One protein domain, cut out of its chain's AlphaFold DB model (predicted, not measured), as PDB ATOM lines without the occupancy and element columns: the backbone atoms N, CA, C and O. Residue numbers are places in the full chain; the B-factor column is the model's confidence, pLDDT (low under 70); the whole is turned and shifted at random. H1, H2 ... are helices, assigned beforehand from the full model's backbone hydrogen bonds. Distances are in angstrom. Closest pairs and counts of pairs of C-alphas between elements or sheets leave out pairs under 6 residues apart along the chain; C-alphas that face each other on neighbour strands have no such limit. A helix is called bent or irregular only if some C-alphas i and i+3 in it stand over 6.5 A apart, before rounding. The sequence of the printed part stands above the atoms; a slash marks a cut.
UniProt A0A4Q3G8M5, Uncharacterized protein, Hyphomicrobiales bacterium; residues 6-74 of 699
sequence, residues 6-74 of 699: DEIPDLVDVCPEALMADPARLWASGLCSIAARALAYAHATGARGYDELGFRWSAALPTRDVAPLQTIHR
ATOM      1  N   ASP A   6      50.044 -39.987  28.578       58.19
ATOM      2  CA  ASP A   6      49.875 -41.388  28.965       58.19
ATOM      3  C   ASP A   6      48.601 -41.657  29.788       58.19
ATOM      4  O   ASP A   6      48.161 -42.801  29.867       58.19
ATOM      5  N   GLU A   7      47.975 -40.635  30.386       68.75
ATOM      6  CA  GLU A   7      46.718 -40.798  31.136       68.75
ATOM      7  C   GLU A   7      45.452 -40.747  30.268       68.75
ATOM      8  O   GLU A   7      44.366 -41.101  30.732       68.75
ATOM      9  N   ILE A   8      45.563 -40.297  29.017       78.19
ATOM     10  CA  ILE A   8      44.435 -40.190  28.081       78.19
ATOM     11  C   ILE A   8      44.807 -40.637  26.652       78.19
ATOM     12  O   ILE A   8      44.447 -39.939  25.697       78.19
ATOM     13  N   PRO A   9      45.491 -41.784  26.463       76.88
ATOM     14  CA  PRO A   9      46.004 -42.204  25.156       76.88
ATOM     15  C   PRO A   9      44.899 -42.260  24.091       76.88
ATOM     16  O   PRO A   9      45.095 -41.810  22.967       76.88
ATOM     17  N   ASP A  10      43.693 -42.675  24.484       82.50
ATOM     18  CA  ASP A  10      42.531 -42.809  23.598       82.50
ATOM     19  C   ASP A  10      41.968 -41.469  23.084       82.50
ATOM     20  O   ASP A  10      41.105 -41.448  22.204       82.50
ATOM     21  N   LEU A  11      42.404 -40.340  23.651       83.38
ATOM     22  CA  LEU A  11      41.895 -39.008  23.317       83.38
ATOM     23  C   LEU A  11      42.905 -38.138  22.572       83.38
ATOM     24  O   LEU A  11      42.497 -37.148  21.966       83.38
ATOM     25  N   VAL A  12      44.195 -38.479  22.594       84.44
ATOM     26  CA  VAL A  12      45.275 -37.648  22.033       84.44
ATOM     27  C   VAL A  12      45.025 -37.304  20.563       84.44
ATOM     28  O   VAL A  12      45.171 -36.141  20.178       84.44
ATOM     29  N   ASP A  13      44.553 -38.279  19.786       86.94
ATOM     30  CA  ASP A  13      44.319 -38.160  18.341       86.94
ATOM     31  C   ASP A  13      42.886 -37.746  17.974       86.94
ATOM     32  O   ASP A  13      42.561 -37.551  16.802       86.94
ATOM     33  N   VAL A  14      42.000 -37.574  18.960       89.62
ATOM     34  CA  VAL A  14      40.622 -37.145  18.699       89.62
ATOM     35  C   VAL A  14      40.632 -35.679  18.261       89.62
ATOM     36  O   VAL A  14      41.129 -34.799  18.977       89.62
ATOM     37  N   CYS A  15      40.070 -35.394  17.084       90.88
ATOM     38  CA  CYS A  15      39.933 -34.018  16.618       90.88
ATOM     39  C   CYS A  15      38.931 -33.238  17.496       90.88
ATOM     40  O   CYS A  15      37.959 -33.823  17.993       90.88
ATOM     41  N   PRO A  16      39.140 -31.923  17.695       91.38
ATOM     42  CA  PRO A  16      38.263 -31.105  18.530       91.38
ATOM     43  C   PRO A  16      36.792 -31.211  18.123       91.38
ATOM     44  O   PRO A  16      35.922 -31.325  18.976       91.38
ATOM     45  N   GLU A  17      36.489 -31.244  16.827       90.19
ATOM     46  CA  GLU A  17      35.127 -31.298  16.294       90.19
ATOM     47  C   GLU A  17      34.384 -32.570  16.704       90.19
ATOM     48  O   GLU A  17      33.202 -32.501  17.049       90.19
ATOM     49  N   ALA A  18      35.067 -33.720  16.692       90.19
ATOM     50  CA  ALA A  18      34.491 -34.987  17.130       90.19
ATOM     51  C   ALA A  18      34.191 -34.959  18.631       90.19
ATOM     52  O   ALA A  18      33.125 -35.394  19.061       90.19
ATOM     53  N   LEU A  19      35.095 -34.379  19.419       88.44
ATOM     54  CA  LEU A  19      34.910 -34.217  20.857       88.44
ATOM     55  C   LEU A  19      33.800 -33.212  21.187       88.44
ATOM     56  O   LEU A  19      33.024 -33.426  22.109       88.44
ATOM     57  N   MET A  20      33.651 -32.152  20.390       87.81
ATOM     58  CA  MET A  20      32.536 -31.215  20.522       87.81
ATOM     59  C   MET A  20      31.176 -31.870  20.251       87.81
ATOM     60  O   MET A  20      30.176 -31.372  20.770       87.81
ATOM     61  N   ALA A  21      31.136 -32.899  19.399       87.12
ATOM     62  CA  ALA A  21      29.928 -33.646  19.058       87.12
ATOM     63  C   ALA A  21      29.600 -34.736  20.088       87.12
ATOM     64  O   ALA A  21      28.426 -35.009  20.322       87.12
ATOM     65  N   ASP A  22      30.621 -35.315  20.722       86.88
ATOM     66  CA  ASP A  22      30.478 -36.316  21.781       86.88
ATOM     67  C   ASP A  22      31.404 -36.011  22.973       86.88
ATOM     68  O   ASP A  22      32.443 -36.653  23.170       86.88
ATOM     69  N   PRO A  23      31.039 -35.008  23.789       79.69
ATOM     70  CA  PRO A  23      31.898 -34.559  24.877       79.69
ATOM     71  C   PRO A  23      31.995 -35.572  26.037       79.69
ATOM     72  O   PRO A  23      32.946 -35.549  26.821       79.69
ATOM     73  N   ALA A  24      31.037 -36.506  26.126       82.44
ATOM     74  CA  ALA A  24      30.949 -37.512  27.185       82.44
ATOM     75  C   ALA A  24      32.183 -38.432  27.252       82.44
ATOM     76  O   ALA A  24      32.503 -38.958  28.322       82.44
ATOM     77  N   ARG A  25      32.930 -38.560  26.146       82.75
ATOM     78  CA  ARG A  25      34.204 -39.301  26.065       82.75
ATOM     79  C   ARG A  25      35.236 -38.857  27.107       82.75
ATOM     80  O   ARG A  25      36.059 -39.660  27.548       82.75
ATOM     81  N   LEU A  26      35.187 -37.596  27.534       76.81
ATOM     82  CA  LEU A  26      36.100 -37.039  28.533       76.81
ATOM     83  C   LEU A  26      35.624 -37.170  29.981       76.81
ATOM     84  O   LEU A  26      36.451 -37.072  30.884       76.81
ATOM     85  N   TRP A  27      34.331 -37.374  30.238       76.56
ATOM     86  CA  TRP A  27      33.775 -37.209  31.596       76.56
ATOM     87  C   TRP A  27      33.376 -38.515  32.278       76.56
ATOM     88  O   TRP A  27      32.944 -38.495  33.428       76.56
ATOM     89  N   ALA A  28      33.573 -39.656  31.615       73.06
ATOM     90  CA  ALA A  28      33.268 -40.975  32.175       73.06
ATOM     91  C   ALA A  28      34.016 -41.293  33.492       73.06
ATOM     92  O   ALA A  28      33.609 -42.189  34.223       73.06
ATOM     93  N   SER A  29      35.089 -40.560  33.815       69.75
ATOM     94  CA  SER A  29      35.953 -40.777  34.987       69.75
ATOM     95  C   SER A  29      35.589 -39.951  36.232       69.75
ATOM     96  O   SER A  29      36.299 -40.032  37.232       69.75
ATOM     97  N   GLY A  30      34.516 -39.152  36.195       80.56
ATOM     98  CA  GLY A  30      34.059 -38.336  37.328       80.56
ATOM     99  C   GLY A  30      34.452 -36.854  37.252       80.56
ATOM    100  O   GLY A  30      35.451 -36.480  36.631       80.56
ATOM    101  N   LEU A  31      33.643 -36.006  37.900       78.06
ATOM    102  CA  LEU A  31      33.640 -34.543  37.735       78.06
ATOM    103  C   LEU A  31      34.970 -33.869  38.113       78.06
ATOM    104  O   LEU A  31      35.453 -33.013  37.374       78.06
ATOM    105  N   CYS A  32      35.610 -34.300  39.203       78.44
ATOM    106  CA  CYS A  32      36.838 -33.677  39.721       78.44
ATOM    107  C   CYS A  32      38.066 -33.905  38.819       78.44
ATOM    108  O   CYS A  32      39.078 -33.230  38.968       78.44
ATOM    109  N   SER A  33      37.983 -34.841  37.866       86.62
ATOM    110  CA  SER A  33      39.059 -35.141  36.909       86.62
ATOM    111  C   SER A  33      38.922 -34.407  35.570       86.62
ATOM    112  O   SER A  33      39.860 -34.419  34.771       86.62
ATOM    113  N   ILE A  34      37.777 -33.760  35.313       89.00
ATOM    114  CA  ILE A  34      37.451 -33.181  33.999       89.00
ATOM    115  C   ILE A  34      38.473 -32.119  33.593       89.00
ATOM    116  O   ILE A  34      38.980 -32.173  32.476       89.00
ATOM    117  N   ALA A  35      38.806 -31.195  34.498       91.12
ATOM    118  CA  ALA A  35      39.791 -30.143  34.250       91.12
ATOM    119  C   ALA A  35      41.153 -30.728  33.850       91.12
ATOM    120  O   ALA A  35      41.684 -30.405  32.790       91.12
ATOM    121  N   ALA A  36      41.671 -31.663  34.650       90.94
ATOM    122  CA  ALA A  36      42.953 -32.312  34.402       90.94
ATOM    123  C   ALA A  36      42.993 -33.051  33.058       90.94
ATOM    124  O   ALA A  36      43.964 -32.924  32.315       90.94
ATOM    125  N   ARG A  37      41.928 -33.790  32.715       90.44
ATOM    126  CA  ARG A  37      41.834 -34.508  31.436       90.44
ATOM    127  C   ARG A  37      41.688 -33.559  30.250       90.44
ATOM    128  O   ARG A  37      42.292 -33.806  29.213       90.44
ATOM    129  N   ALA A  38      40.920 -32.480  30.392       91.06
ATOM    130  CA  ALA A  38      40.775 -31.458  29.358       91.06
ATOM    131  C   ALA A  38      42.099 -30.719  29.105       91.06
ATOM    132  O   ALA A  38      42.459 -30.499  27.950       91.06
ATOM    133  N   LEU A  39      42.860 -30.411  30.162       91.44
ATOM    134  CA  LEU A  39      44.214 -29.869  30.053       91.44
ATOM    135  C   LEU A  39      45.162 -30.850  29.375       91.44
ATOM    136  O   LEU A  39      45.843 -30.477  28.423       91.44
ATOM    137  N   ALA A  40      45.187 -32.103  29.836       90.25
ATOM    138  CA  ALA A  40      46.004 -33.139  29.224       90.25
ATOM    139  C   ALA A  40      45.662 -33.269  27.736       90.25
ATOM    140  O   ALA A  40      46.569 -33.277  26.916       90.25
ATOM    141  N   TYR A  41      44.375 -33.267  27.363       91.12
ATOM    142  CA  TYR A  41      43.938 -33.321  25.966       91.12
ATOM    143  C   TYR A  41      44.411 -32.101  25.179       91.12
ATOM    144  O   TYR A  41      44.990 -32.255  24.106       91.12
ATOM    145  N   ALA A  42      44.208 -30.893  25.705       90.69
ATOM    146  CA  ALA A  42      44.651 -29.671  25.045       90.69
ATOM    147  C   ALA A  42      46.159 -29.712  24.752       90.69
ATOM    148  O   ALA A  42      46.562 -29.432  23.626       90.69
ATOM    149  N   HIS A  43      46.959 -30.175  25.716       89.12
ATOM    150  CA  HIS A  43      48.425 -30.181  25.670       89.12
ATOM    151  C   HIS A  43      49.061 -31.493  25.165       89.12
ATOM    152  O   HIS A  43      50.282 -31.568  25.069       89.12
ATOM    153  N   ALA A  44      48.285 -32.525  24.808       84.56
ATOM    154  CA  ALA A  44      48.800 -33.878  24.533       84.56
ATOM    155  C   ALA A  44      49.754 -34.000  23.327       84.56
ATOM    156  O   ALA A  44      50.292 -35.072  23.066       84.56
ATOM    157  N   THR A  45      49.936 -32.947  22.537       67.06
ATOM    158  CA  THR A  45      50.531 -33.040  21.207       67.06
ATOM    159  C   THR A  45      51.461 -31.853  20.974       67.06
ATOM    160  O   THR A  45      51.018 -30.807  20.527       67.06
ATOM    161  N   GLY A  46      52.750 -32.035  21.273       70.12
ATOM    162  CA  GLY A  46      53.858 -31.164  20.856       70.12
ATOM    163  C   GLY A  46      53.711 -29.654  21.111       70.12
ATOM    164  O   GLY A  46      52.905 -29.191  21.915       70.12
ATOM    165  N   ALA A  47      54.534 -28.870  20.409       65.31
ATOM    166  CA  ALA A  47      54.495 -27.409  20.437       65.31
ATOM    167  C   ALA A  47      53.344 -26.882  19.561       65.31
ATOM    168  O   ALA A  47      53.560 -26.410  18.447       65.31
ATOM    169  N   ARG A  48      52.106 -26.998  20.054       82.38
ATOM    170  CA  ARG A  48      50.923 -26.407  19.408       82.38
ATOM    171  C   ARG A  48      50.882 -24.891  19.556       82.38
ATOM    172  O   ARG A  48      51.446 -24.313  20.499       82.38
ATOM    173  N   GLY A  49      50.169 -24.265  18.623       93.12
ATOM    174  CA  GLY A  49      49.849 -22.848  18.694       93.12
ATOM    175  C   GLY A  49      48.809 -22.537  19.776       93.12
ATOM    176  O   GLY A  49      48.009 -23.394  20.157       93.12
ATOM    177  N   TYR A  50      48.803 -21.303  20.277       94.50
ATOM    178  CA  TYR A  50      47.933 -20.893  21.391       94.50
ATOM    179  C   TYR A  50      46.436 -21.001  21.053       94.50
ATOM    180  O   TYR A  50      45.662 -21.508  21.867       94.50
ATOM    181  N   ASP A  51      46.017 -20.607  19.845       93.19
ATOM    182  CA  ASP A  51      44.620 -20.752  19.401       93.19
ATOM    183  C   ASP A  51      44.163 -22.205  19.331       93.19
ATOM    184  O   ASP A  51      42.997 -22.511  19.596       93.19
ATOM    185  N   GLU A  52      45.066 -23.101  18.948       92.75
ATOM    186  CA  GLU A  52      44.779 -24.524  18.837       92.75
ATOM    187  C   GLU A  52      44.593 -25.145  20.221       92.75
ATOM    188  O   GLU A  52      43.614 -25.860  20.451       92.75
ATOM    189  N   LEU A  53      45.474 -24.805  21.170       93.31
ATOM    190  CA  LEU A  53      45.333 -25.189  22.575       93.31
ATOM    191  C   LEU A  53      43.990 -24.702  23.140       93.31
ATOM    192  O   LEU A  53      43.262 -25.479  23.758       93.31
ATOM    193  N   GLY A  54      43.621 -23.445  22.873       92.38
ATOM    194  CA  GLY A  54      42.357 -22.865  23.337       92.38
ATOM    195  C   GLY A  54      41.137 -23.530  22.699       92.38
ATOM    196  O   GLY A  54      40.139 -23.799  23.373       92.38
ATOM    197  N   PHE A  55      41.224 -23.868  21.410       92.06
ATOM    198  CA  PHE A  55      40.165 -24.580  20.704       92.06
ATOM    199  C   PHE A  55      39.958 -25.990  21.265       92.06
ATOM    200  O   PHE A  55      38.821 -26.377  21.543       92.06
ATOM    201  N   ARG A  56      41.047 -26.730  21.497       92.06
ATOM    202  CA  ARG A  56      41.010 -28.055  22.127       92.06
ATOM    203  C   ARG A  56      40.437 -28.018  23.530       92.06
ATOM    204  O   ARG A  56      39.572 -28.829  23.849       92.06
ATOM    205  N   TRP A  57      40.894 -27.069  24.344       91.44
ATOM    206  CA  TRP A  57      40.361 -26.847  25.682       91.44
ATOM    207  C   TRP A  57      38.843 -26.653  25.634       91.44
ATOM    208  O   TRP A  57      38.103 -27.411  26.253       91.44
ATOM    209  N   SER A  58      38.350 -25.722  24.812       89.69
ATOM    210  CA  SER A  58      36.908 -25.468  24.711       89.69
ATOM    211  C   SER A  58      36.114 -26.658  24.151       89.69
ATOM    212  O   SER A  58      34.952 -26.873  24.519       89.69
ATOM    213  N   ALA A  59      36.720 -27.458  23.271       89.38
ATOM    214  CA  ALA A  59      36.111 -28.683  22.766       89.38
ATOM    215  C   ALA A  59      35.928 -29.746  23.859       89.38
ATOM    216  O   ALA A  59      34.936 -30.472  23.824       89.38
ATOM    217  N   ALA A  60      36.838 -29.786  24.834       89.44
ATOM    218  CA  ALA A  60      36.892 -30.761  25.918       89.44
ATOM    219  C   ALA A  60      35.940 -30.485  27.103       89.44
ATOM    220  O   ALA A  60      35.753 -31.346  27.971       89.44
ATOM    221  N   LEU A  61      35.332 -29.299  27.161       87.44
ATOM    222  CA  LEU A  61      34.554 -28.852  28.318       87.44
ATOM    223  C   LEU A  61      33.056 -29.214  28.242       87.44
ATOM    224  O   LEU A  61      32.459 -29.125  27.165       87.44
ATOM    225  N   PRO A  62      32.429 -29.570  29.386       74.31
ATOM    226  CA  PRO A  62      31.015 -29.955  29.457       74.31
ATOM    227  C   PRO A  62      30.015 -28.838  29.381       74.31
ATOM    228  O   PRO A  62      28.971 -28.960  28.741       74.31
ATOM    229  N   THR A  63      30.333 -27.753  30.051       66.75
ATOM    230  CA  THR A  63      29.475 -26.592  30.148       66.75
ATOM    231  C   THR A  63      30.042 -25.545  29.220       66.75
ATOM    232  O   THR A  63      31.166 -25.086  29.411       66.75
ATOM    233  N   ARG A  64      29.265 -25.194  28.200       64.94
ATOM    234  CA  ARG A  64      29.501 -23.999  27.401       64.94
ATOM    235  C   ARG A  64      28.447 -23.002  27.831       64.94
ATOM    236  O   ARG A  64      27.269 -23.213  27.555       64.94
ATOM    237  N   ASP A  65      28.873 -21.975  28.546       63.06
ATOM    238  CA  ASP A  65      28.038 -20.796  28.733       63.06
ATOM    239  C   ASP A  65      27.880 -20.058  27.390       63.06
ATOM    240  O   ASP A  65      28.417 -20.467  26.356       63.06
ATOM    241  N   VAL A  66      27.087 -18.988  27.392       56.72
ATOM    242  CA  VAL A  66      26.599 -18.309  26.179       56.72
ATOM    243  C   VAL A  66      27.737 -17.736  25.309       56.72
ATOM    244  O   VAL A  66      27.613 -17.714  24.084       56.72
ATOM    245  N   ALA A  67      28.880 -17.361  25.903       63.28
ATOM    246  CA  ALA A  67      29.987 -16.694  25.206       63.28
ATOM    247  C   ALA A  67      31.385 -17.193  25.652       63.28
ATOM    248  O   ALA A  67      32.104 -16.486  26.358       63.28
ATOM    249  N   PRO A  68      31.795 -18.410  25.254       72.50
ATOM    250  CA  PRO A  68      33.141 -18.908  25.525       72.50
ATOM    251  C   PRO A  68      34.177 -18.169  24.673       72.50
ATOM    252  O   PRO A  68      33.861 -17.748  23.557       72.50
ATOM    253  N   LEU A  69      35.425 -18.132  25.156       82.75
ATOM    254  CA  LEU A  69      36.544 -17.537  24.425       82.75
ATOM    255  C   LEU A  69      36.628 -18.079  22.983       82.75
ATOM    256  O   LEU A  69      36.540 -19.289  22.712       82.75
ATOM    257  N   GLN A  70      36.773 -17.155  22.047       87.69
ATOM    258  CA  GLN A  70      36.786 -17.350  20.615       87.69
ATOM    259  C   GLN A  70      38.235 -17.415  20.121       87.69
ATOM    260  O   GLN A  70      39.007 -16.477  20.274       87.69
ATOM    261  N   THR A  71      38.601 -18.536  19.497       90.81
ATOM    262  CA  THR A  71      39.916 -18.736  18.860       90.81
ATOM    263  C   THR A  71      39.805 -18.686  17.340       90.81
ATOM    264  O   THR A  71      38.699 -18.835  16.794       90.81
ATOM    265  N   ILE A  72      40.939 -18.532  16.644       90.19
ATOM    266  CA  ILE A  72      41.007 -18.550  15.170       90.19
ATOM    267  C   ILE A  72      40.388 -19.843  14.617       90.19
ATOM    268  O   ILE A  72      39.471 -19.787  13.801       90.19
ATOM    269  N   HIS A  73      40.782 -21.015  15.131       89.50
ATOM    270  CA  HIS A  73      40.239 -22.306  14.678       89.50
ATOM    271  C   HIS A  73      38.725 -22.431  14.888       89.50
ATOM    272  O   HIS A  73      37.999 -22.943  14.033       89.50
ATOM    273  N   ARG A  74      38.209 -21.930  16.015       87.62
ATOM    274  CA  ARG A  74      36.768 -21.934  16.271       87.62
ATOM    275  C   ARG A  74      36.028 -20.980  15.330       87.62
ATOM    276  O   ARG A  74      34.886 -21.264  14.962       87.62
TER     277      ARG A  74
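What this domain is: This is residues 6 to 74 of the 699 residues of an uncharacterized protein of Hyphomicrobiales bacterium (UniProt A0A4Q3G8M5). Two helices, H3 and H4, fold back on each other as a hairpin, and H1 packs on another side of H4, so that the centres of these three make a triangle with H1 and H3 apart. The four-residue H2 is a short step in the chain between H1 and H3, and after H4 residues 61 to 74, with no named element, swing out in a wide loop and fold back toward H4. The printed part has 69 residues with four named helices, in the order H1, H2, H3, H4, and no named strand. The class is all helix, though the helices hold 34 of the 69 residues, under half. The whole is compact, with a radius of gyration of the C-alphas of 11.3 A, and spans 30 by 30 by 19 A.

How they stand to each other: Start with the hub H4, residues 50 to 60, which touches the three other helices, among them H1, residues 16 to 21. H1 and H4 touch, closest at the C-alphas of Met 20 and Ala 59, 4.9 A apart, and run the same way at a shallow tilt of 21 degrees. Next comes H2, residues 23 to 26; it is close to H1 but not clearly touching, with the C-alphas of Leu 19 and Arg 25 closest at 7.3 A. H2 and H4 only just touch, with 3 pairs of C-alphas within 8 A, the closest those of Pro 23 and Ala 60 at 6.4 A. Go on to H3, residues 31 to 43, which only just touches H2, with 3 such pairs and with its residues 34 to 38 alone; the closest C-alphas, of Leu 26 and Ile 34, are 6.8 A apart. H3 and H4 form a helical hairpin and touch through residues 38 to 43 of H3 alone, closest at the C-alphas of Ala 42 and Arg 56, 4.9 A apart. They run opposite ways at a shallow tilt of 33 degrees, only just short of steep. H1 and H3 are apart. In H1 and H4 every O i to N i+4 pair is within hydrogen-bond range, in H3 7 of 9 are, and H2 is too short for such a pair.

Where its parts are: Find C-alpha 16 at (38.263, -31.105, 18.530), where H1 begins its 8.7 A. H2 is 6.1 A long from C-alpha 23 to C-alpha 26, and is neither bent nor irregular, but only just. H3 runs 19.6 A from C-alpha 31 at (33.640, -34.543, 37.735), and is irregular: C-alphas 32 and 35 are 7.2 A apart. H4 runs 15.5 A and ends at C-alpha 60, at (36.892, -30.761, 25.918).

The domain as a whole: The C-alphas of Asp 6 and Val 66, the two farthest apart, are 32.9 A apart. The printed part has no cut; the links from H1 to H2 and from H2 to H3 are tight, and the one from H3 to H4 is short. The mean pLDDT of the printed part is 83.2, and it is under 70 at residues 6 to 7, 29, 45, 47 and 63 to 67.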